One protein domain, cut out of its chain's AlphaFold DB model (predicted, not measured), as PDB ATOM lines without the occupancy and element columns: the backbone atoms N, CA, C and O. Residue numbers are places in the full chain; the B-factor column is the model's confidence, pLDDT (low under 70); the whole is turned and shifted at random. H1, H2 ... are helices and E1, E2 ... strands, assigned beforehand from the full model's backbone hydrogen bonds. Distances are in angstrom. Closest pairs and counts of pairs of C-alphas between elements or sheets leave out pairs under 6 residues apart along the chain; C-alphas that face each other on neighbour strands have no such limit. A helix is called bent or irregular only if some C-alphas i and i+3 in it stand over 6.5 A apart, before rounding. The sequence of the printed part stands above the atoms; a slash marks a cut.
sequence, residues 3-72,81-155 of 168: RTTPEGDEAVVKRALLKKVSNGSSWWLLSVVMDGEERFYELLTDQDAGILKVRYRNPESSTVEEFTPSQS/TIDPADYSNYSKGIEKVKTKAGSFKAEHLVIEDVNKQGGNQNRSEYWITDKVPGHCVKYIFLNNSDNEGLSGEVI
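What this domain is: This is residues 3 to 72 and 81 to 155 of the 168 residues of an uncharacterized protein of Spirochaetes bacterium (UniProt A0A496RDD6). One twisted sheet of eleven strands makes nearly the whole model: strands E2 to E6 form a wing at one end, E1 links that wing to E11, and at the other end E7 and E8 bend and fold back so that E7 comes near E10 and E11. The short helix H1 stands up over E8, and the space between the two ends of the sheet is open. You will find 145 printed residues with one named helix and eleven named strands, along the chain E1 to E6, H1, then E7 to E11; the sheet's order is E6 E5 E4 E3 E2 E1 E11 E10 E9 E8 E7, all antiparallel. The class is mostly strand. The whole is only just loose, close to compact, with a radius of gyration of the C-alphas of 17.7 A, and it spans 48 by 38 by 36 A.

How they stand to each other: Start where the halves of the sheet join, at E1, residues 3 to 6, and E11, residues 149 to 154: they are antiparallel, and N 5 and O 151 are 2.9 A apart, within hydrogen-bond range. On the other side of E1 look for E2, residues 11 to 20, where N 4 and O 11 are 2.7 A apart. Outward from there come E3, residues 26 to 34, E4, residues 37 to 45, E5, residues 51 to 57, and the edge strand E6, residues 64 to 67. Check N 14 and O 31 at 2.7 A for E2 and E3, N 30 and O 41 at 2.9 A for E3 and E4, N 55 and O 42 at 2.8 A for E4 and E5, and N 54 and O 67 at 2.9 A for E5 and E6. E1 to E6 form a meander, each strand the antiparallel neighbour of the one before. Back at E11, go the other way to E10, residues 136 to 143, E9, residues 121 to 128, E8, residues 102 to 114, and the edge strand E7, residues 91 to 99; E7 to E11 form a second meander. Here N 141 and O 150 are 2.7 A apart, N 125 and O 140 2.8 A, N 109 and O 126 2.8 A, and N 97 and O 104 2.9 A. E7 bends by 71 degrees at residue 94 and E8 by 71 degrees at residue 105. This is a folded sheet, one sheet bent back into two leaves: E6 E5 E4 E3 E2 E1 E11 E10 face E8 E7, with E9 as the hinge. The closest C-alphas of E7 and E11, those of Thr 99 and Val 154, are 6.3 A apart. E2 and E7 are apart. H1, residues 84 to 90, is on the sheet over E8 at a height over the sheet of 8.1 A, and stands up from it at 50 degrees; its closest C-alpha pair with E8 is Tyr 90 and Leu 109, 4.9 A. H1 is irregular, with C-alphas 85 and 88 7.2 A apart; 0 of its 3 O i to N i+4 pairs and 3 of its 4 O i to N i+3 pairs are within hydrogen-bond range.

Where its parts are: Find C-alpha 3 at (328.816, 316.579, 217.447), where E1 begins. E2 measures 27.2 A from first to last C-alpha, E3 25.7 A, E4 25.1 A and E5 17.5 A. H1 measures 10.5 A, and C-alpha 90 at (338.289, 322.162, 238.555) ends it. E7 measures 20.3 A, E8, the longest strand by residues, 34.0 A, E9 22.3 A, E10 20.0 A and E11 17.3 A. E11 ends at C-alpha 154, at (333.719, 320.705, 217.977).

The domain as a whole: The C-alphas farthest apart, those of Thr 63 and Gly 118, are 50.6 A apart. Residues 73 to 80 are not printed, and C-alphas 72 and 81 are 21.6 A apart across the cut. Of the links that are printed whole, none is long. The mean pLDDT of the printed part is 84.6; look for values under 70 at residues 5 to 9, 70 to 72, 81 to 83, 114 to 121 and 144 to 148.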
ATOM      1  N   ARG A   3     329.428 317.902 217.539       75.75
ATOM      2  CA  ARG A   3     328.816 316.579 217.447       75.75
ATOM      3  C   ARG A   3     328.667 316.045 218.858       75.75
ATOM      4  O   ARG A   3     329.622 316.137 219.619       75.75
ATOM      5  N   THR A   4     327.511 315.488 219.155       76.00
ATOM      6  CA  THR A   4     327.114 314.919 220.432       76.00
ATOM      7  C   THR A   4     326.726 313.462 220.200       76.00
ATOM      8  O   THR A   4     326.022 313.155 219.240       76.00
ATOM      9  N   THR A   5     327.208 312.562 221.046       69.56
ATOM     10  CA  THR A   5     326.985 311.119 220.906       69.56
ATOM     11  C   THR A   5     326.705 310.531 222.288       69.56
ATOM     12  O   THR A   5     327.658 310.332 223.051       69.56
ATOM     13  N   PRO A   6     325.432 310.329 222.673       65.19
ATOM     14  CA  PRO A   6     325.058 309.259 223.600       65.19
ATOM     15  C   PRO A   6     325.327 307.885 222.959       65.19
ATOM     16  O   PRO A   6     325.438 307.785 221.736       65.19
ATOM     17  N   GLU A   7     325.475 306.822 223.753       57.06
ATOM     18  CA  GLU A   7     325.623 305.457 223.223       57.06
ATOM     19  C   GLU A   7     324.437 305.090 222.305       57.06
ATOM     20  O   GLU A   7     323.363 304.742 222.778       57.06
ATOM     21  N   GLY A   8     324.626 305.176 220.984       55.56
ATOM     22  CA  GLY A   8     323.652 304.744 219.971       55.56
ATOM     23  C   GLY A   8     323.132 305.848 219.047       55.56
ATOM     24  O   GLY A   8     323.009 305.593 217.850       55.56
ATOM     25  N   ASP A   9     322.948 307.073 219.549       69.69
ATOM     26  CA  ASP A   9     322.342 308.171 218.780       69.69
ATOM     27  C   ASP A   9     323.359 309.298 218.519       69.69
ATOM     28  O   ASP A   9     324.059 309.753 219.420       69.69
ATOM     29  N   GLU A  10     323.482 309.775 217.273       79.75
ATOM     30  CA  GLU A  10     324.335 310.926 216.931       79.75
ATOM     31  C   GLU A  10     323.467 312.174 216.731       79.75
ATOM     32  O   GLU A  10     322.621 312.224 215.839       79.75
ATOM     33  N   ALA A  11     323.743 313.222 217.508       84.69
ATOM     34  CA  ALA A  11     323.189 314.549 217.290       84.69
ATOM     35  C   ALA A  11     324.292 315.526 216.868       84.69
ATOM     36  O   ALA A  11     325.377 315.569 217.443       84.69
ATOM     37  N   VAL A  12     324.028 316.374 215.879       86.62
ATOM     38  CA  VAL A  12     324.918 317.480 215.512       86.62
ATOM     39  C   VAL A  12     324.258 318.793 215.887       86.62
ATOM     40  O   VAL A  12     323.279 319.213 215.274       86.62
ATOM     41  N   VAL A  13     324.838 319.477 216.868       87.31
ATOM     42  CA  VAL A  13     324.385 320.777 217.352       87.31
ATOM     43  C   VAL A  13     325.214 321.892 216.718       87.31
ATOM     44  O   VAL A  13     326.436 321.995 216.845       87.31
ATOM     45  N   LYS A  14     324.549 322.809 216.036       89.69
ATOM     46  CA  LYS A  14     325.126 324.025 215.478       89.69
ATOM     47  C   LYS A  14     324.608 325.220 216.258       89.69
ATOM     48  O   LYS A  14     323.415 325.485 216.267       89.69
ATOM     49  N   ARG A  15     325.534 325.990 216.827       89.94
ATOM     50  CA  ARG A  15     325.269 327.325 217.361       89.94
ATOM     51  C   ARG A  15     326.035 328.361 216.552       89.94
ATOM     52  O   ARG A  15     327.231 328.176 216.312       89.94
ATOM     53  N   ALA A  16     325.367 329.432 216.144       90.88
ATOM     54  CA  ALA A  16     325.990 330.532 215.416       90.88
ATOM     55  C   ALA A  16     325.419 331.882 215.849       90.88
ATOM     56  O   ALA A  16     324.204 332.047 215.911       90.88
ATOM     57  N   LEU A  17     326.294 332.852 216.114       90.94
ATOM     58  CA  LEU A  17     325.885 334.237 216.326       90.94
ATOM     59  C   LEU A  17     325.444 334.825 214.981       90.94
ATOM     60  O   LEU A  17     326.220 334.815 214.025       90.94
ATOM     61  N   LEU A  18     324.215 335.330 214.920       93.50
ATOM     62  CA  LEU A  18     323.646 335.944 213.724       93.50
ATOM     63  C   LEU A  18     323.812 337.465 213.736       93.50
ATOM     64  O   LEU A  18     324.248 338.046 212.747       93.50
ATOM     65  N   LYS A  19     323.464 338.118 214.852       93.81
ATOM     66  CA  LYS A  19     323.517 339.581 214.985       93.81
ATOM     67  C   LYS A  19     323.644 339.986 216.446       93.81
ATOM     68  O   LYS A  19     322.920 339.470 217.289       93.81
ATOM     69  N   LYS A  20     324.518 340.952 216.736       92.94
ATOM     70  CA  LYS A  20     324.499 341.680 218.012       92.94
ATOM     71  C   LYS A  20     323.545 342.864 217.898       92.94
ATOM     72  O   LYS A  20     323.549 343.562 216.883       92.94
ATOM     73  N   VAL A  21     322.739 343.080 218.924       94.31
ATOM     74  CA  VAL A  21     321.804 344.203 219.037       94.31
ATOM     75  C   VAL A  21     322.444 345.278 219.919       94.31
ATOM     76  O   VAL A  21     323.237 344.977 220.810       94.31
ATOM     77  N   SER A  22     322.136 346.550 219.663       91.25
ATOM     78  CA  SER A  22     322.747 347.691 220.364       91.25
ATOM     79  C   SER A  22     322.496 347.707 221.875       91.25
ATOM     80  O   SER A  22     323.309 348.249 222.615       91.25
ATOM     81  N   ASN A  23     321.409 347.090 222.343       90.31
ATOM     82  CA  ASN A  23     321.086 346.928 223.764       90.31
ATOM     83  C   ASN A  23     321.876 345.787 224.449       90.31
ATOM     84  O   ASN A  23     321.632 345.470 225.610       90.31
ATOM     85  N   GLY A  24     322.805 345.145 223.734       89.62
ATOM     86  CA  GLY A  24     323.605 344.018 224.214       89.62
ATOM     87  C   GLY A  24     322.947 342.649 224.044       89.62
ATOM     88  O   GLY A  24     323.626 341.638 224.214       89.62
ATOM     89  N   SER A  25     321.677 342.586 223.635       93.56
ATOM     90  CA  SER A  25     321.058 341.327 223.220       93.56
ATOM     91  C   SER A  25     321.714 340.779 221.950       93.56
ATOM     92  O   SER A  25     322.365 341.503 221.192       93.56
ATOM     93  N   SER A  26     321.542 339.488 221.680       94.38
ATOM     94  CA  SER A  26     322.113 338.839 220.497       94.38
ATOM     95  C   SER A  26     321.154 337.826 219.884       94.38
ATOM     96  O   SER A  26     320.546 337.034 220.595       94.38
ATOM     97  N   TRP A  27     321.040 337.840 218.558       95.25
ATOM     98  CA  TRP A  27     320.367 336.798 217.791       95.25
ATOM     99  C   TRP A  27     321.323 335.642 217.517       95.25
ATOM    100  O   TRP A  27     322.426 335.850 217.004       95.25
ATOM    101  N   TRP A  28     320.865 334.428 217.784       94.69
ATOM    102  CA  TRP A  28     321.601 333.186 217.599       94.69
ATOM    103  C   TRP A  28     320.792 332.198 216.771       94.69
ATOM    104  O   TRP A  28     319.591 332.078 216.957       94.69
ATOM    105  N   LEU A  29     321.457 331.447 215.900       93.88
ATOM    106  CA  LEU A  29     320.922 330.233 215.295       93.88
ATOM    107  C   LEU A  29     321.311 329.049 216.179       93.88
ATOM    108  O   LEU A  29     322.502 328.853 216.443       93.88
ATOM    109  N   LEU A  30     320.324 328.248 216.561       92.69
ATOM    110  CA  LEU A  30     320.492 326.907 217.103       92.69
ATOM    111  C   LEU A  30     319.926 325.916 216.086       92.69
ATOM    112  O   LEU A  30     318.778 326.036 215.687       92.69
ATOM    113  N   SER A  31     320.720 324.951 215.645       91.81
ATOM    114  CA  SER A  31     320.295 323.882 214.739       91.81
ATOM    115  C   SER A  31     320.739 322.550 215.325       91.81
ATOM    116  O   SER A  31     321.862 322.438 215.812       91.81
ATOM    117  N   VAL A  32     319.846 321.572 215.334       90.06
ATOM    118  CA  VAL A  32     320.074 320.224 215.843       90.06
ATOM    119  C   VAL A  32     319.719 319.269 214.719       90.06
ATOM    120  O   VAL A  32     318.600 319.304 214.215       90.06
ATOM    121  N   VAL A  33     320.685 318.456 214.309       89.12
ATOM    122  CA  VAL A  33     320.474 317.369 213.352       89.12
ATOM    123  C   VAL A  33     320.517 316.060 214.116       89.12
ATOM    124  O   VAL A  33     321.535 315.781 214.742       89.12
ATOM    125  N   MET A  34     319.444 315.283 214.062       86.94
ATOM    126  CA  MET A  34     319.327 313.972 214.705       86.94
ATOM    127  C   MET A  34     318.540 313.065 213.761       86.94
ATOM    128  O   MET A  34     317.597 313.534 213.127       86.94
ATOM    129  N   ASP A  35     318.981 311.822 213.577       86.94
ATOM    130  CA  ASP A  35     318.365 310.856 212.647       86.94
ATOM    131  C   ASP A  35     318.175 311.379 211.210       86.94
ATOM    132  O   ASP A  35     317.264 310.995 210.482       86.94
ATOM    133  N   GLY A  36     319.058 312.284 210.780       85.44
ATOM    134  CA  GLY A  36     318.996 312.928 209.466       85.44
ATOM    135  C   GLY A  36     318.005 314.094 209.359       85.44
ATOM    136  O   GLY A  36     318.004 314.783 208.338       85.44
ATOM    137  N   GLU A  37     317.224 314.378 210.401       88.31
ATOM    138  CA  GLU A  37     316.299 315.511 210.449       88.31
ATOM    139  C   GLU A  37     316.950 316.737 211.103       88.31
ATOM    140  O   GLU A  37     317.478 316.661 212.211       88.31
ATOM    141  N   GLU A  38     316.902 317.899 210.435       91.19
ATOM    142  CA  GLU A  38     317.341 319.178 211.011       91.19
ATOM    143  C   GLU A  38     316.152 319.928 211.620       91.19
ATOM    144  O   GLU A  38     315.232 320.346 210.916       91.19
ATOM    145  N   ARG A  39     316.229 320.205 212.923       91.50
ATOM    146  CA  ARG A  39     315.390 321.202 213.599       91.50
ATOM    147  C   ARG A  39     316.221 322.435 213.891       91.50
ATOM    148  O   ARG A  39     317.366 322.322 214.321       91.50
ATOM    149  N   PHE A  40     315.672 323.624 213.671       94.75
ATOM    150  CA  PHE A  40     316.398 324.853 213.959       94.75
ATOM    151  C   PHE A  40     315.509 325.957 214.520       94.75
ATOM    152  O   PHE A  40     314.312 326.030 214.249       94.75
ATOM    153  N   TYR A  41     316.156 326.828 215.285       95.12
ATOM    154  CA  TYR A  41     315.572 327.916 216.045       95.12
ATOM    155  C   TYR A  41     316.447 329.154 215.896       95.12
ATOM    156  O   TYR A  41     317.678 329.058 215.853       95.12
ATOM    157  N   GLU A  42     315.819 330.324 215.875       96.81
ATOM    158  CA  GLU A  42     316.512 331.594 216.057       96.81
ATOM    159  C   GLU A  42     316.122 332.210 217.391       96.81
ATOM    160  O   GLU A  42     314.947 332.420 217.680       96.81
ATOM    161  N   LEU A  43     317.125 332.454 218.223       95.75
ATOM    162  CA  LEU A  43     316.983 332.825 219.620       95.75
ATOM    163  C   LEU A  43     317.487 334.251 219.798       95.75
ATOM    164  O   LEU A  43     318.628 334.537 219.437       95.75
ATOM    165  N   LEU A  44     316.680 335.131 220.382       95.00
ATOM    166  CA  LEU A  44     317.176 336.388 220.930       95.00
ATOM    167  C   LEU A  44     317.547 336.143 222.388       95.00
ATOM    168  O   LEU A  44     316.684 335.760 223.175       95.00
ATOM    169  N   THR A  45     318.802 336.382 222.749       91.44
ATOM    170  CA  THR A  45     319.272 336.285 224.134       91.44
ATOM    171  C   THR A  45     319.625 337.656 224.691       91.44
ATOM    172  O   THR A  45     320.029 338.540 223.933       91.44
ATOM    173  N   ASP A  46     319.505 337.840 226.001       89.62
ATOM    174  CA  ASP A  46     320.124 338.962 226.712       89.62
ATOM    175  C   ASP A  46     321.644 338.747 226.904       89.62
ATOM    176  O   ASP A  46     322.248 337.860 226.288       89.62
ATOM    177  N   GLN A  47     322.270 339.619 227.702       85.06
ATOM    178  CA  GLN A  47     323.709 339.604 227.985       85.06
ATOM    179  C   GLN A  47     324.125 338.431 228.889       85.06
ATOM    180  O   GLN A  47     325.266 337.981 228.801       85.06
ATOM    181  N   ASP A  48     323.186 337.900 229.672       78.56
ATOM    182  CA  ASP A  48     323.373 336.793 230.613       78.56
ATOM    183  C   ASP A  48     322.929 335.449 230.003       78.56
ATOM    184  O   ASP A  48     322.712 334.463 230.708       78.56
ATOM    185  N   ALA A  49     322.781 335.411 228.673       79.06
ATOM    186  CA  ALA A  49     322.276 334.280 227.896       79.06
ATOM    187  C   ALA A  49     320.829 333.852 228.227       79.06
ATOM    188  O   ALA A  49     320.399 332.770 227.818       79.06
ATOM    189  N   GLY A  50     320.046 334.704 228.894       84.44
ATOM    190  CA  GLY A  50     318.609 334.523 229.074       84.44
ATOM    191  C   GLY A  50     317.872 334.612 227.739       84.44
ATOM    192  O   GLY A  50     318.134 335.502 226.930       84.44
ATOM    193  N   ILE A  51     316.962 333.673 227.470       88.94
ATOM    194  CA  ILE A  51     316.210 333.619 226.208       88.94
ATOM    195  C   ILE A  51     315.041 334.609 226.276       88.94
ATOM    196  O   ILE A  51     314.087 334.408 227.022       88.94
ATOM    197  N   LEU A  52     315.100 335.657 225.458       91.94
ATOM    198  CA  LEU A  52     314.063 336.686 225.344       91.94
ATOM    199  C   LEU A  52     312.993 336.327 224.311       91.94
ATOM    200  O   LEU A  52     311.862 336.793 224.399       91.94
ATOM    201  N   LYS A  53     313.365 335.558 223.284       94.19
ATOM    202  CA  LYS A  53     312.486 335.212 222.165       94.19
ATOM    203  C   LYS A  53     313.020 334.000 221.425       94.19
ATOM    204  O   LYS A  53     314.229 333.886 221.227       94.19
ATOM    205  N   VAL A  54     312.113 333.156 220.956       94.88
ATOM    206  CA  VAL A  54     312.413 332.007 220.103       94.88
ATOM    207  C   VAL A  54     311.561 332.096 218.847       94.88
ATOM    208  O   VAL A  54     310.349 332.270 218.934       94.88
ATOM    209  N   ARG A  55     312.193 331.954 217.683       96.56
ATOM    210  CA  ARG A  55     311.534 331.787 216.388       96.56
ATOM    211  C   ARG A  55     311.839 330.411 215.821       96.56
ATOM    212  O   ARG A  55     312.988 329.973 215.862       96.56
ATOM    213  N   TYR A  56     310.830 329.757 215.264       94.94
ATOM    214  CA  TYR A  56     310.963 328.460 214.602       94.94
ATOM    215  C   TYR A  56     309.978 328.345 213.441       94.94
ATOM    216  O   TYR A  56     309.051 329.141 213.314       94.94
ATOM    217  N   ARG A  57     310.188 327.356 212.571       93.69
ATOM    218  CA  ARG A  57     309.208 326.987 211.547       93.69
ATOM    219  C   ARG A  57     308.355 325.844 212.079       93.69
ATOM    220  O   ARG A  57     308.904 324.793 212.403       93.69
ATOM    221  N   ASN A  58     307.045 326.047 212.175       90.19
ATOM    222  CA  ASN A  58     306.122 324.986 212.559       90.19
ATOM    223  C   ASN A  58     306.125 323.901 211.459       90.19
ATOM    224  O   ASN A  58     305.943 324.239 210.285       90.19
ATOM    225  N   PRO A  59     306.379 322.625 211.797       87.38
ATOM    226  CA  PRO A  59     306.477 321.552 210.810       87.38
ATOM    227  C   PRO A  59     305.145 321.240 210.113       87.38
ATOM    228  O   PRO A  59     305.157 320.791 208.971       87.38
ATOM    229  N   GLU A  60     304.008 321.501 210.759       89.44
ATOM    230  CA  GLU A  60     302.674 321.210 210.221       89.44
ATOM    231  C   GLU A  60     302.194 322.314 209.274       89.44
ATOM    232  O   GLU A  60     301.746 322.045 208.160       89.44
ATOM    233  N   SER A  61     302.308 323.575 209.696       92.38
ATOM    234  CA  SER A  61     301.808 324.724 208.930       92.38
ATOM    235  C   SER A  61     302.856 325.349 208.008       92.38
ATOM    236  O   SER A  61     302.524 326.184 207.166       92.38
ATOM    237  N   SER A  62     304.137 324.998 208.179       89.31
ATOM    238  CA  SER A  62     305.286 325.660 207.546       89.31
ATOM    239  C   SER A  62     305.401 327.165 207.833       89.31
ATOM    240  O   SER A  62     306.237 327.837 207.217       89.31
ATOM    241  N   THR A  63     304.624 327.716 208.769       94.00
ATOM    242  CA  THR A  63     304.689 329.133 209.149       94.00
ATOM    243  C   THR A  63     305.814 329.390 210.141       94.00
ATOM    244  O   THR A  63     306.184 328.518 210.926       94.00
ATOM    245  N   VAL A  64     306.371 330.602 210.107       95.25
ATOM    246  CA  VAL A  64     307.283 331.058 211.160       95.25
ATOM    247  C   VAL A  64     306.446 331.437 212.373       95.25
ATOM    248  O   VAL A  64     305.569 332.292 212.275       95.25
ATOM    249  N   GLU A  65     306.731 330.801 213.498       94.12
ATOM    250  CA  GLU A  65     306.110 331.084 214.784       94.12
ATOM    251  C   GLU A  65     307.136 331.693 215.735       94.12
ATOM    252  O   GLU A  65     308.347 331.482 215.609       94.12
ATOM    253  N   GLU A  66     306.637 332.490 216.673       94.88
ATOM    254  CA  GLU A  66     307.431 333.190 217.670       94.88
ATOM    255  C   GLU A  66     306.800 332.974 219.040       94.88
ATOM    256  O   GLU A  66     305.594 333.164 219.202       94.88
ATOM    257  N   PHE A  67     307.618 332.635 220.033       90.38
ATOM    258  CA  PHE A  67     307.191 332.690 221.422       90.38
ATOM    259  C   PHE A  67     308.234 333.375 222.297       90.38
ATOM    260  O   PHE A  67     309.445 333.310 222.063       90.38
ATOM    261  N   THR A  68     307.729 334.036 223.329       89.50
ATOM    262  CA  THR A  68     308.516 334.591 224.425       89.50
ATOM    263  C   THR A  68     308.392 333.609 225.582       89.50
ATOM    264  O   THR A  68     307.266 333.404 226.042       89.50
ATOM    265  N   PRO A  69     309.486 332.980 226.047       83.00
ATOM    266  CA  PRO A  69     309.430 332.138 227.235       83.00
ATOM    267  C   PRO A  69     308.826 332.945 228.389       83.00
ATOM    268  O   PRO A  69     309.328 334.021 228.727       83.00
ATOM    269  N   SER A  70     307.714 332.484 228.965       64.12
ATOM    270  CA  SER A  70     307.167 333.134 230.149       64.12
ATOM    271  C   SER A  70     308.150 332.923 231.299       64.12
ATOM    272  O   SER A  70     308.585 331.808 231.564       64.12
ATOM    273  N   GLN A  71     308.487 333.986 232.034       55.16
ATOM    274  CA  GLN A  71     309.297 333.883 233.260       55.16
ATOM    275  C   GLN A  71     308.589 333.093 234.386       55.16
ATOM    276  O   GLN A  71     309.087 333.008 235.507       55.16
ATOM    277  N   SER A  72     307.413 332.521 234.113       42.09
ATOM    278  CA  SER A  72     306.608 331.754 235.050       42.09
ATOM    279  C   SER A  72     306.967 330.266 234.996       42.09
ATOM    280  O   SER A  72     306.384 329.505 234.230       42.09
ATOM    281  N   THR A  81     326.208 325.694 233.529       52.62
ATOM    282  CA  THR A  81     327.389 326.360 233.011       52.62
ATOM    283  C   THR A  81     328.199 326.727 234.233       52.62
ATOM    284  O   THR A  81     327.778 327.579 235.014       52.62
ATOM    285  N   ILE A  82     329.320 326.037 234.416       62.06
ATOM    286  CA  ILE A  82     330.314 326.377 235.430       62.06
ATOM    287  C   ILE A  82     330.656 327.854 235.231       62.06
ATOM    288  O   ILE A  82     330.975 328.260 234.105       62.06
ATOM    289  N   ASP A  83     330.557 328.649 236.293       66.56
ATOM    290  CA  ASP A  83     330.981 330.040 236.241       66.56
ATOM    291  C   ASP A  83     332.484 330.070 235.905       66.56
ATOM    292  O   ASP A  83     333.258 329.345 236.538       66.56
ATOM    293  N   PRO A  84     332.934 330.866 234.916       70.31
ATOM    294  CA  PRO A  84     334.355 331.058 234.651       70.31
ATOM    295  C   PRO A  84     335.200 331.375 235.892       70.31
ATOM    296  O   PRO A  84     336.365 330.978 235.947       70.31
ATOM    297  N   ALA A  85     334.631 332.043 236.903       71.88
ATOM    298  CA  ALA A  85     335.303 332.301 238.177       71.88
ATOM    299  C   ALA A  85     335.693 331.009 238.925       71.88
ATOM    300  O   ALA A  85     336.719 330.972 239.609       71.88
ATOM    301  N   ASP A  86     334.928 329.933 238.740       77.31
ATOM    302  CA  ASP A  86     335.117 328.655 239.424       77.31
ATOM    303  C   ASP A  86     336.016 327.678 238.653       77.31
ATOM    304  O   ASP A  86     336.373 326.627 239.186       77.31
ATOM    305  N   TYR A  87     336.440 328.006 237.426       78.75
ATOM    306  CA  TYR A  87     337.268 327.116 236.593       78.75
ATOM    307  C   TYR A  87     338.538 326.657 237.309       78.75
ATOM    308  O   TYR A  87     338.904 325.482 237.244       78.75
ATOM    309  N   SER A  88     339.172 327.560 238.060       80.31
ATOM    310  CA  SER A  88     340.399 327.264 238.803       80.31
ATOM    311  C   SER A  88     340.244 326.120 239.816       80.31
ATOM    312  O   SER A  88     341.206 325.389 240.047       80.31
ATOM    313  N   ASN A  89     339.040 325.901 240.354       86.69
ATOM    314  CA  ASN A  89     338.761 324.819 241.303       86.69
ATOM    315  C   ASN A  89     338.737 323.435 240.635       86.69
ATOM    316  O   ASN A  89     338.956 322.420 241.295       86.69
ATOM    317  N   TYR A  90     338.479 323.393 239.326       89.12
ATOM    318  CA  TYR A  90     338.289 322.162 238.555       89.12
ATOM    319  C   TYR A  90     339.420 321.888 237.562       89.12
ATOM    320  O   TYR A  90     339.476 320.806 236.971       89.12
ATOM    321  N   SER A  91     340.325 322.849 237.379       92.75
ATOM    322  CA  SER A  91     341.407 322.773 236.405       92.75
ATOM    323  C   SER A  91     342.386 321.636 236.701       92.75
ATOM    324  O   SER A  91     342.902 321.482 237.811       92.75
ATOM    325  N   LYS A  92     342.672 320.839 235.672       95.19
ATOM    326  CA  LYS A  92     343.735 319.824 235.627       95.19
ATOM    327  C   LYS A  92     344.925 320.274 234.776       95.19
ATOM    328  O   LYS A  92     345.886 319.524 234.617       95.19
ATOM    329  N   GLY A  93     344.889 321.512 234.279       94.00
ATOM    330  CA  GLY A  93     345.933 322.115 233.462       94.00
ATOM    331  C   GLY A  93     345.532 322.302 232.002       94.00
ATOM    332  O   GLY A  93     344.400 322.052 231.591       94.00
ATOM    333  N   ILE A  94     346.483 322.791 231.207       96.00
ATOM    334  CA  ILE A  94     346.290 323.062 229.781       96.00
ATOM    335  C   ILE A  94     346.823 321.892 228.963       96.00
ATOM    336  O   ILE A  94     347.995 321.529 229.084       96.00
ATOM    337  N   GLU A  95     346.011 321.383 228.039       96.62
ATOM    338  CA  GLU A  95     346.418 320.334 227.110       96.62
ATOM    339  C   GLU A  95     346.034 320.622 225.656       96.62
ATOM    340  O   GLU A  95     345.296 321.556 225.330       96.62
ATOM    341  N   LYS A  96     346.612 319.833 224.744       97.31
ATOM    342  CA  LYS A  96     346.340 319.927 223.310       97.31
ATOM    343  C   LYS A  96     345.287 318.895 222.913       97.31
ATOM    344  O   LYS A  96     345.595 317.711 222.829       97.31
ATOM    345  N   VAL A  97     344.100 319.366 222.544       96.19
ATOM    346  CA  VAL A  97     342.980 318.534 222.083       96.19
ATOM    347  C   VAL A  97     342.904 318.567 220.560       96.19
ATOM    348  O   VAL A  97     343.002 319.635 219.950       96.19
ATOM    349  N   LYS A  98     342.734 317.400 219.932       95.94
ATOM    350  CA  LYS A  98     342.452 317.274 218.496       95.94
ATOM    351  C   LYS A  98     340.980 316.930 218.304       95.94
ATOM    352  O   LYS A  98     340.496 316.012 218.954       95.94
ATOM    353  N   THR A  99     340.324 317.623 217.385       94.44
ATOM    354  CA  THR A  99     338.951 317.354 216.947       94.44
ATOM    355  C   THR A  99     338.882 317.418 215.420       94.44
ATOM    356  O   THR A  99     339.864 317.774 214.757       94.44
ATOM    357  N   LYS A 100     337.713 317.141 214.829       90.94
ATOM    358  CA  LYS A 100     337.515 317.332 213.377       90.94
ATOM    359  C   LYS A 100     337.677 318.793 212.924       90.94
ATOM    360  O   LYS A 100     338.021 319.022 211.769       90.94
ATOM    361  N   ALA A 101     337.493 319.766 213.820       91.62
ATOM    362  CA  ALA A 101     337.680 321.188 213.519       91.62
ATOM    363  C   ALA A 101     339.144 321.659 213.577       91.62
ATOM    364  O   ALA A 101     339.432 322.789 213.182       91.62
ATOM    365  N   GLY A 102     340.065 320.838 214.092       93.56
ATOM    366  CA  GLY A 102     341.479 321.185 214.201       93.56
ATOM    367  C   GLY A 102     342.101 320.792 215.537       93.56
ATOM    368  O   GLY A 102     341.679 319.853 216.203       93.56
ATOM    369  N   SER A 103     343.173 321.489 215.915       96.25
ATOM    370  CA  SER A 103     343.864 321.286 217.192       96.25
ATOM    371  C   SER A 103     343.800 322.545 218.044       96.25
ATOM    372  O   SER A 103     344.152 323.624 217.566       96.25
ATOM    373  N   PHE A 104     343.451 322.392 219.316       96.50
ATOM    374  CA  PHE A 104     343.269 323.494 220.257       96.50
ATOM    375  C   PHE A 104     344.134 323.279 221.496       96.50
ATOM    376  O   PHE A 104     344.294 322.150 221.952       96.50
ATOM    377  N   LYS A 105     344.697 324.363 222.038       97.31
ATOM    378  CA  LYS A 105     345.180 324.381 223.423       97.31
ATOM    379  C   LYS A 105     343.999 324.782 224.300       97.31
ATOM    380  O   LYS A 105     343.458 325.871 224.092       97.31
ATOM    381  N   ALA A 106     343.597 323.903 225.205       96.62
ATOM    382  CA  ALA A 106     342.413 324.073 226.032       96.62
ATOM    383  C   ALA A 106     342.747 323.770 227.494       96.62
ATOM    384  O   ALA A 106     343.566 322.893 227.770       96.62
ATOM    385  N   GLU A 107     342.124 324.499 228.409       95.69
ATOM    386  CA  GLU A 107     342.130 324.146 229.823       95.69
ATOM    387  C   GLU A 107     341.179 322.967 230.044       95.69
ATOM    388  O   GLU A 107     340.052 322.964 229.545       95.69
ATOM    389  N   HIS A 108     341.665 321.940 230.737       95.94
ATOM    390  CA  HIS A 108     340.908 320.741 231.066       95.94
ATOM    391  C   HIS A 108     340.306 320.894 232.456       95.94
ATOM    392  O   HIS A 108     341.033 320.982 233.443       95.94
ATOM    393  N   LEU A 109     338.982 320.929 232.531       93.50
ATOM    394  CA  LEU A 109     338.231 320.967 233.777       93.50
ATOM    395  C   LEU A 109     337.652 319.585 234.062       93.50
ATOM    396  O   LEU A 109     337.068 318.970 233.169       93.50
ATOM    397  N   VAL A 110     337.765 319.126 235.307       91.56
ATOM    398  CA  VAL A 110     337.147 317.880 235.780       91.56
ATOM    399  C   VAL A 110     336.327 318.171 237.026       91.56
ATOM    400  O   VAL A 110     336.859 318.635 238.034       91.56
ATOM    401  N   ILE A 111     335.039 317.854 236.949       87.50
ATOM    402  CA  ILE A 111     334.091 317.945 238.055       87.50
ATOM    403  C   ILE A 111     333.638 316.542 238.407       87.50
ATOM    404  O   ILE A 111     333.159 315.799 237.550       87.50
ATOM    405  N   GLU A 112     333.768 316.208 239.680       84.94
ATOM    406  CA  GLU A 112     333.285 314.962 240.255       84.94
ATOM    407  C   GLU A 112     332.220 315.328 241.284       84.94
ATOM    408  O   GLU A 112     332.515 316.000 242.274       84.94
ATOM    409  N   ASP A 113     330.976 314.932 241.026       71.50
ATOM    410  CA  ASP A 113     329.902 315.064 242.002       71.50
ATOM    411  C   ASP A 113     329.785 313.750 242.771       71.50
ATOM    412  O   ASP A 113     329.478 312.693 242.208       71.50
ATOM    413  N   VAL A 114     330.089 313.814 244.066       59.03
ATOM    414  CA  VAL A 114     329.915 312.697 244.986       59.03
ATOM    415  C   VAL A 114     328.577 312.903 245.668       59.03
ATOM    416  O   VAL A 114     328.455 313.688 246.612       59.03
ATOM    417  N   ASN A 115     327.566 312.174 245.205       56.91
ATOM    418  CA  ASN A 115     326.255 312.235 245.825       56.91
ATOM    419  C   ASN A 115     326.398 311.851 247.314       56.91
ATOM    420  O   ASN A 115     326.966 310.802 247.633       56.91
ATOM    421  N   LYS A 116     325.906 312.688 248.244       49.56
ATOM    422  CA  LYS A 116     326.138 312.570 249.709       49.56
ATOM    423  C   LYS A 116     325.666 311.243 250.338       49.56
ATOM    424  O   LYS A 116     325.902 311.013 251.520       49.56
ATOM    425  N   GLN A 117     325.002 310.385 249.565       52.72
ATOM    426  CA  GLN A 117     324.519 309.057 249.952       52.72
ATOM    427  C   GLN A 117     325.377 307.893 249.410       52.72
ATOM    428  O   GLN A 117     324.992 306.739 249.563       52.72
ATOM    429  N   GLY A 118     326.547 308.161 248.815       50.38
ATOM    430  CA  GLY A 118     327.567 307.137 248.534       50.38
ATOM    431  C   GLY A 118     327.298 306.205 247.345       50.38
ATOM    432  O   GLY A 118     327.972 305.187 247.239       50.38
ATOM    433  N   GLY A 119     326.338 306.523 246.469       52.16
ATOM    434  CA  GLY A 119     325.924 305.632 245.373       52.16
ATOM    435  C   GLY A 119     326.469 305.983 243.985       52.16
ATOM    436  O   GLY A 119     327.003 305.113 243.311       52.16
ATOM    437  N   ASN A 120     326.363 307.247 243.556       56.22
ATOM    438  CA  ASN A 120     326.631 307.628 242.163       56.22
ATOM    439  C   ASN A 120     327.716 308.707 242.100       56.22
ATOM    440  O   ASN A 120     327.590 309.753 242.742       56.22
ATOM    441  N   GLN A 121     328.771 308.437 241.330       66.06
ATOM    442  CA  GLN A 121     329.802 309.410 240.976       66.06
ATOM    443  C   GLN A 121     329.525 309.891 239.555       66.06
ATOM    444  O   GLN A 121     329.751 309.154 238.596       66.06
ATOM    445  N   ASN A 122     329.030 311.117 239.417       77.62
ATOM    446  CA  ASN A 122     328.952 311.748 238.106       77.62
ATOM    447  C   ASN A 122     330.280 312.446 237.842       77.62
ATOM    448  O   ASN A 122     330.747 313.231 238.672       77.62
ATOM    449  N   ARG A 123     330.883 312.176 236.684       85.75
ATOM    450  CA  ARG A 123     332.107 312.851 236.255       85.75
ATOM    451  C   ARG A 123     331.831 313.640 234.989       85.75
ATOM    452  O   ARG A 123     331.407 313.087 233.979       85.75
ATOM    453  N   SER A 124     332.079 314.941 235.058       88.19
ATOM    454  CA  SER A 124     331.979 315.851 233.921       88.19
ATOM    455  C   SER A 124     333.361 316.383 233.585       88.19
ATOM    456  O   SER A 124     334.055 316.920 234.448       88.19
ATOM    457  N   GLU A 125     333.757 316.253 232.330       92.50
ATOM    458  CA  GLU A 125     335.002 316.791 231.805       92.50
ATOM    459  C   GLU A 125     334.715 317.805 230.712       92.50
ATOM    460  O   GLU A 125     333.900 317.557 229.820       92.50
ATOM    461  N   TYR A 126     335.436 318.918 230.747       93.06
ATOM    462  CA  TYR A 126     335.335 319.974 229.751       93.06
ATOM    463  C   TYR A 126     336.721 320.398 229.293       93.06
ATOM    464  O   TYR A 126     337.640 320.533 230.094       93.06
ATOM    465  N   TRP A 127     336.851 320.667 228.001       95.38
ATOM    466  CA  TRP A 127     338.041 321.271 227.416       95.38
ATOM    467  C   TRP A 127     337.674 322.625 226.859       95.38
ATOM    468  O   TRP A 127     336.942 322.702 225.868       95.38
ATOM    469  N   ILE A 128     338.177 323.681 227.489       93.25
ATOM    470  CA  ILE A 128     337.717 325.042 227.236       93.25
ATOM    471  C   ILE A 128     338.808 325.972 226.691       93.25
ATOM    472  O   ILE A 128     339.983 325.865 227.036       93.25
ATOM    473  N   THR A 129     338.434 326.873 225.782       92.44
ATOM    474  CA  THR A 129     339.323 327.865 225.163       92.44
ATOM    475  C   THR A 129     338.535 328.998 224.501       92.44
ATOM    476  O   THR A 129     337.583 328.751 223.761       92.44
ATOM    477  N   ASP A 130     339.003 330.240 224.624       89.69
ATOM    478  CA  ASP A 130     338.396 331.409 223.958       89.69
ATOM    479  C   ASP A 130     338.530 331.381 222.423       89.69
ATOM    480  O   ASP A 130     337.977 332.217 221.706       89.69
ATOM    481  N   LYS A 131     339.301 330.429 221.880       89.81
ATOM    482  CA  LYS A 131     339.471 330.249 220.429       89.81
ATOM    483  C   LYS A 131     338.289 329.549 219.763       89.81
ATOM    484  O   LYS A 131     338.215 329.540 218.534       89.81
ATOM    485  N   VAL A 132     337.374 328.981 220.545       87.38
ATOM    486  CA  VAL A 132     336.151 328.356 220.045       87.38
ATOM    487  C   VAL A 132     334.951 329.208 220.450       87.38
ATOM    488  O   VAL A 132     334.783 329.492 221.634       87.38
ATOM    489  N   PRO A 133     334.062 329.589 219.513       81.12
ATOM    490  CA  PRO A 133     332.803 330.235 219.866       81.12
ATOM    491  C   PRO A 133     331.989 329.366 220.831       81.12
ATOM    492  O   PRO A 133     331.582 328.257 220.484       81.12
ATOM    493  N   GLY A 134     331.733 329.877 222.037       77.88
ATOM    494  CA  GLY A 134     331.101 329.096 223.099       77.88
ATOM    495  C   GLY A 134     332.040 328.398 224.068       77.88
ATOM    496  O   GLY A 134     331.567 327.646 224.911       77.88
ATOM    497  N   HIS A 135     333.336 328.617 223.894       87.38
ATOM    498  CA  HIS A 135     334.448 328.218 224.744       87.38
ATOM    499  C   HIS A 135     334.662 326.718 224.922       87.38
ATOM    500  O   HIS A 135     335.747 326.348 225.319       87.38
ATOM    501  N   CYS A 136     333.725 325.839 224.575       89.75
ATOM    502  CA  CYS A 136     333.879 324.393 224.730       89.75
ATOM    503  C   CYS A 136     334.388 323.727 223.439       89.75
ATOM    504  O   CYS A 136     333.716 323.762 222.408       89.75
ATOM    505  N   VAL A 137     335.572 323.111 223.501       93.06
ATOM    506  CA  VAL A 137     336.186 322.296 222.435       93.06
ATOM    507  C   VAL A 137     335.639 320.873 222.453       93.06
ATOM    508  O   VAL A 137     335.377 320.289 221.399       93.06
ATOM    509  N   LYS A 138     335.520 320.307 223.653       92.94
ATOM    510  CA  LYS A 138     335.113 318.930 223.909       92.94
ATOM    511  C   LYS A 138     334.486 318.852 225.296       92.94
ATOM    512  O   LYS A 138     334.913 319.578 226.193       92.94
ATOM    513  N   TYR A 139     333.531 317.953 225.471       91.56
ATOM    514  CA  TYR A 139     333.037 317.557 226.782       91.56
ATOM    515  C   TYR A 139     332.810 316.046 226.849       91.56
ATOM    516  O   TYR A 139     332.614 315.385 225.822       91.56
ATOM    517  N   ILE A 140     332.846 315.512 228.065       90.00
ATOM    518  CA  ILE A 140     332.477 314.134 228.387       90.00
ATOM    519  C   ILE A 140     331.683 314.164 229.692       90.00
ATOM    520  O   ILE A 140     332.137 314.726 230.682       90.00
ATOM    521  N   PHE A 141     330.521 313.533 229.696       86.44
ATOM    522  CA  PHE A 141     329.723 313.238 230.873       86.44
ATOM    523  C   PHE A 141     329.699 311.731 231.054       86.44
ATOM    524  O   PHE A 141     329.360 311.009 230.119       86.44
ATOM    525  N   LEU A 142     330.072 311.270 232.239       82.94
ATOM    526  CA  LEU A 142     330.031 309.867 232.622       82.94
ATOM    527  C   LEU A 142     329.102 309.728 233.822       82.94
ATOM    528  O   LEU A 142     329.326 310.368 234.856       82.94
ATOM    529  N   ASN A 143     328.082 308.885 233.677       75.88
ATOM    530  CA  ASN A 143     327.337 308.348 234.802       75.88
ATOM    531  C   ASN A 143     327.973 307.002 235.169       75.88
ATOM    532  O   ASN A 143     327.784 305.997 234.482       75.88
ATOM    533  N   ASN A 144     328.751 306.979 236.254       67.19
ATOM    534  CA  ASN A 144     329.489 305.777 236.648       67.19
ATOM    535  C   ASN A 144     328.583 304.635 237.148       67.19
ATOM    536  O   ASN A 144     329.087 303.534 237.361       67.19
ATOM    537  N   SER A 145     327.284 304.872 237.351       66.62
ATOM    538  CA  SER A 145     326.355 303.855 237.859       66.62
ATOM    539  C   SER A 145     325.771 302.972 236.764       66.62
ATOM    540  O   SER A 145     325.621 301.773 236.979       66.62
ATOM    541  N   ASP A 146     325.519 303.542 235.585       64.00
ATOM    542  CA  ASP A 146     324.888 302.831 234.466       64.00
ATOM    543  C   ASP A 146     325.861 302.589 233.301       64.00
ATOM    544  O   ASP A 146     325.498 301.994 232.293       64.00
ATOM    545  N   ASN A 147     327.120 303.036 233.439       60.94
ATOM    546  CA  ASN A 147     328.139 303.048 232.380       60.94
ATOM    547  C   ASN A 147     327.693 303.797 231.106       60.94
ATOM    548  O   ASN A 147     328.346 303.708 230.070       60.94
ATOM    549  N   GLU A 148     326.612 304.571 231.202       69.06
ATOM    550  CA  GLU A 148     326.106 305.447 230.159       69.06
ATOM    551  C   GLU A 148     326.861 306.780 230.193       69.06
ATOM    552  O   GLU A 148     327.159 307.351 231.252       69.06
ATOM    553  N   GLY A 149     327.180 307.300 229.011       76.06
ATOM    554  CA  GLY A 149     327.930 308.536 228.875       76.06
ATOM    555  C   GLY A 149     327.486 309.366 227.685       76.06
ATOM    556  O   GLY A 149     326.977 308.860 226.686       76.06
ATOM    557  N   LEU A 150     327.717 310.668 227.795       84.12
ATOM    558  CA  LEU A 150     327.487 311.627 226.731       84.12
ATOM    559  C   LEU A 150     328.794 312.338 226.425       84.12
ATOM    560  O   LEU A 150     329.359 313.003 227.285       84.12
ATOM    561  N   SER A 151     329.256 312.270 225.183       89.00
ATOM    562  CA  SER A 151     330.408 313.065 224.759       89.00
ATOM    563  C   SER A 151     330.041 314.006 223.630       89.00
ATOM    564  O   SER A 151     329.089 313.773 222.880       89.00
ATOM    565  N   GLY A 152     330.807 315.081 223.504       89.00
ATOM    566  CA  GLY A 152     330.743 315.906 222.319       89.00
ATOM    567  C   GLY A 152     332.040 316.624 222.020       89.00
ATOM    568  O   GLY A 152     332.852 316.879 222.906       89.00
ATOM    569  N   GLU A 153     332.244 316.946 220.749       93.12
ATOM    570  CA  GLU A 153     333.417 317.675 220.274       93.12
ATOM    571  C   GLU A 153     333.068 318.660 219.160       93.12
ATOM    572  O   GLU A 153     332.139 318.458 218.372       93.12
ATOM    573  N   VAL A 154     333.846 319.734 219.061       91.50
ATOM    574  CA  VAL A 154     333.719 320.705 217.977       91.50
ATOM    575  C   VAL A 154     334.206 320.083 216.678       91.50
ATOM    576  O   VAL A 154     335.384 319.762 216.532       91.50
ATOM    577  N   ILE A 155     333.312 319.982 215.701       91.69
ATOM    578  CA  ILE A 155     333.620 319.381 214.400       91.69
ATOM    579  C   ILE A 155     333.825 320.398 213.279       91.69
ATOM    580  O   ILE A 155     334.433 320.066 212.268       91.69
TER     581      ILE A 155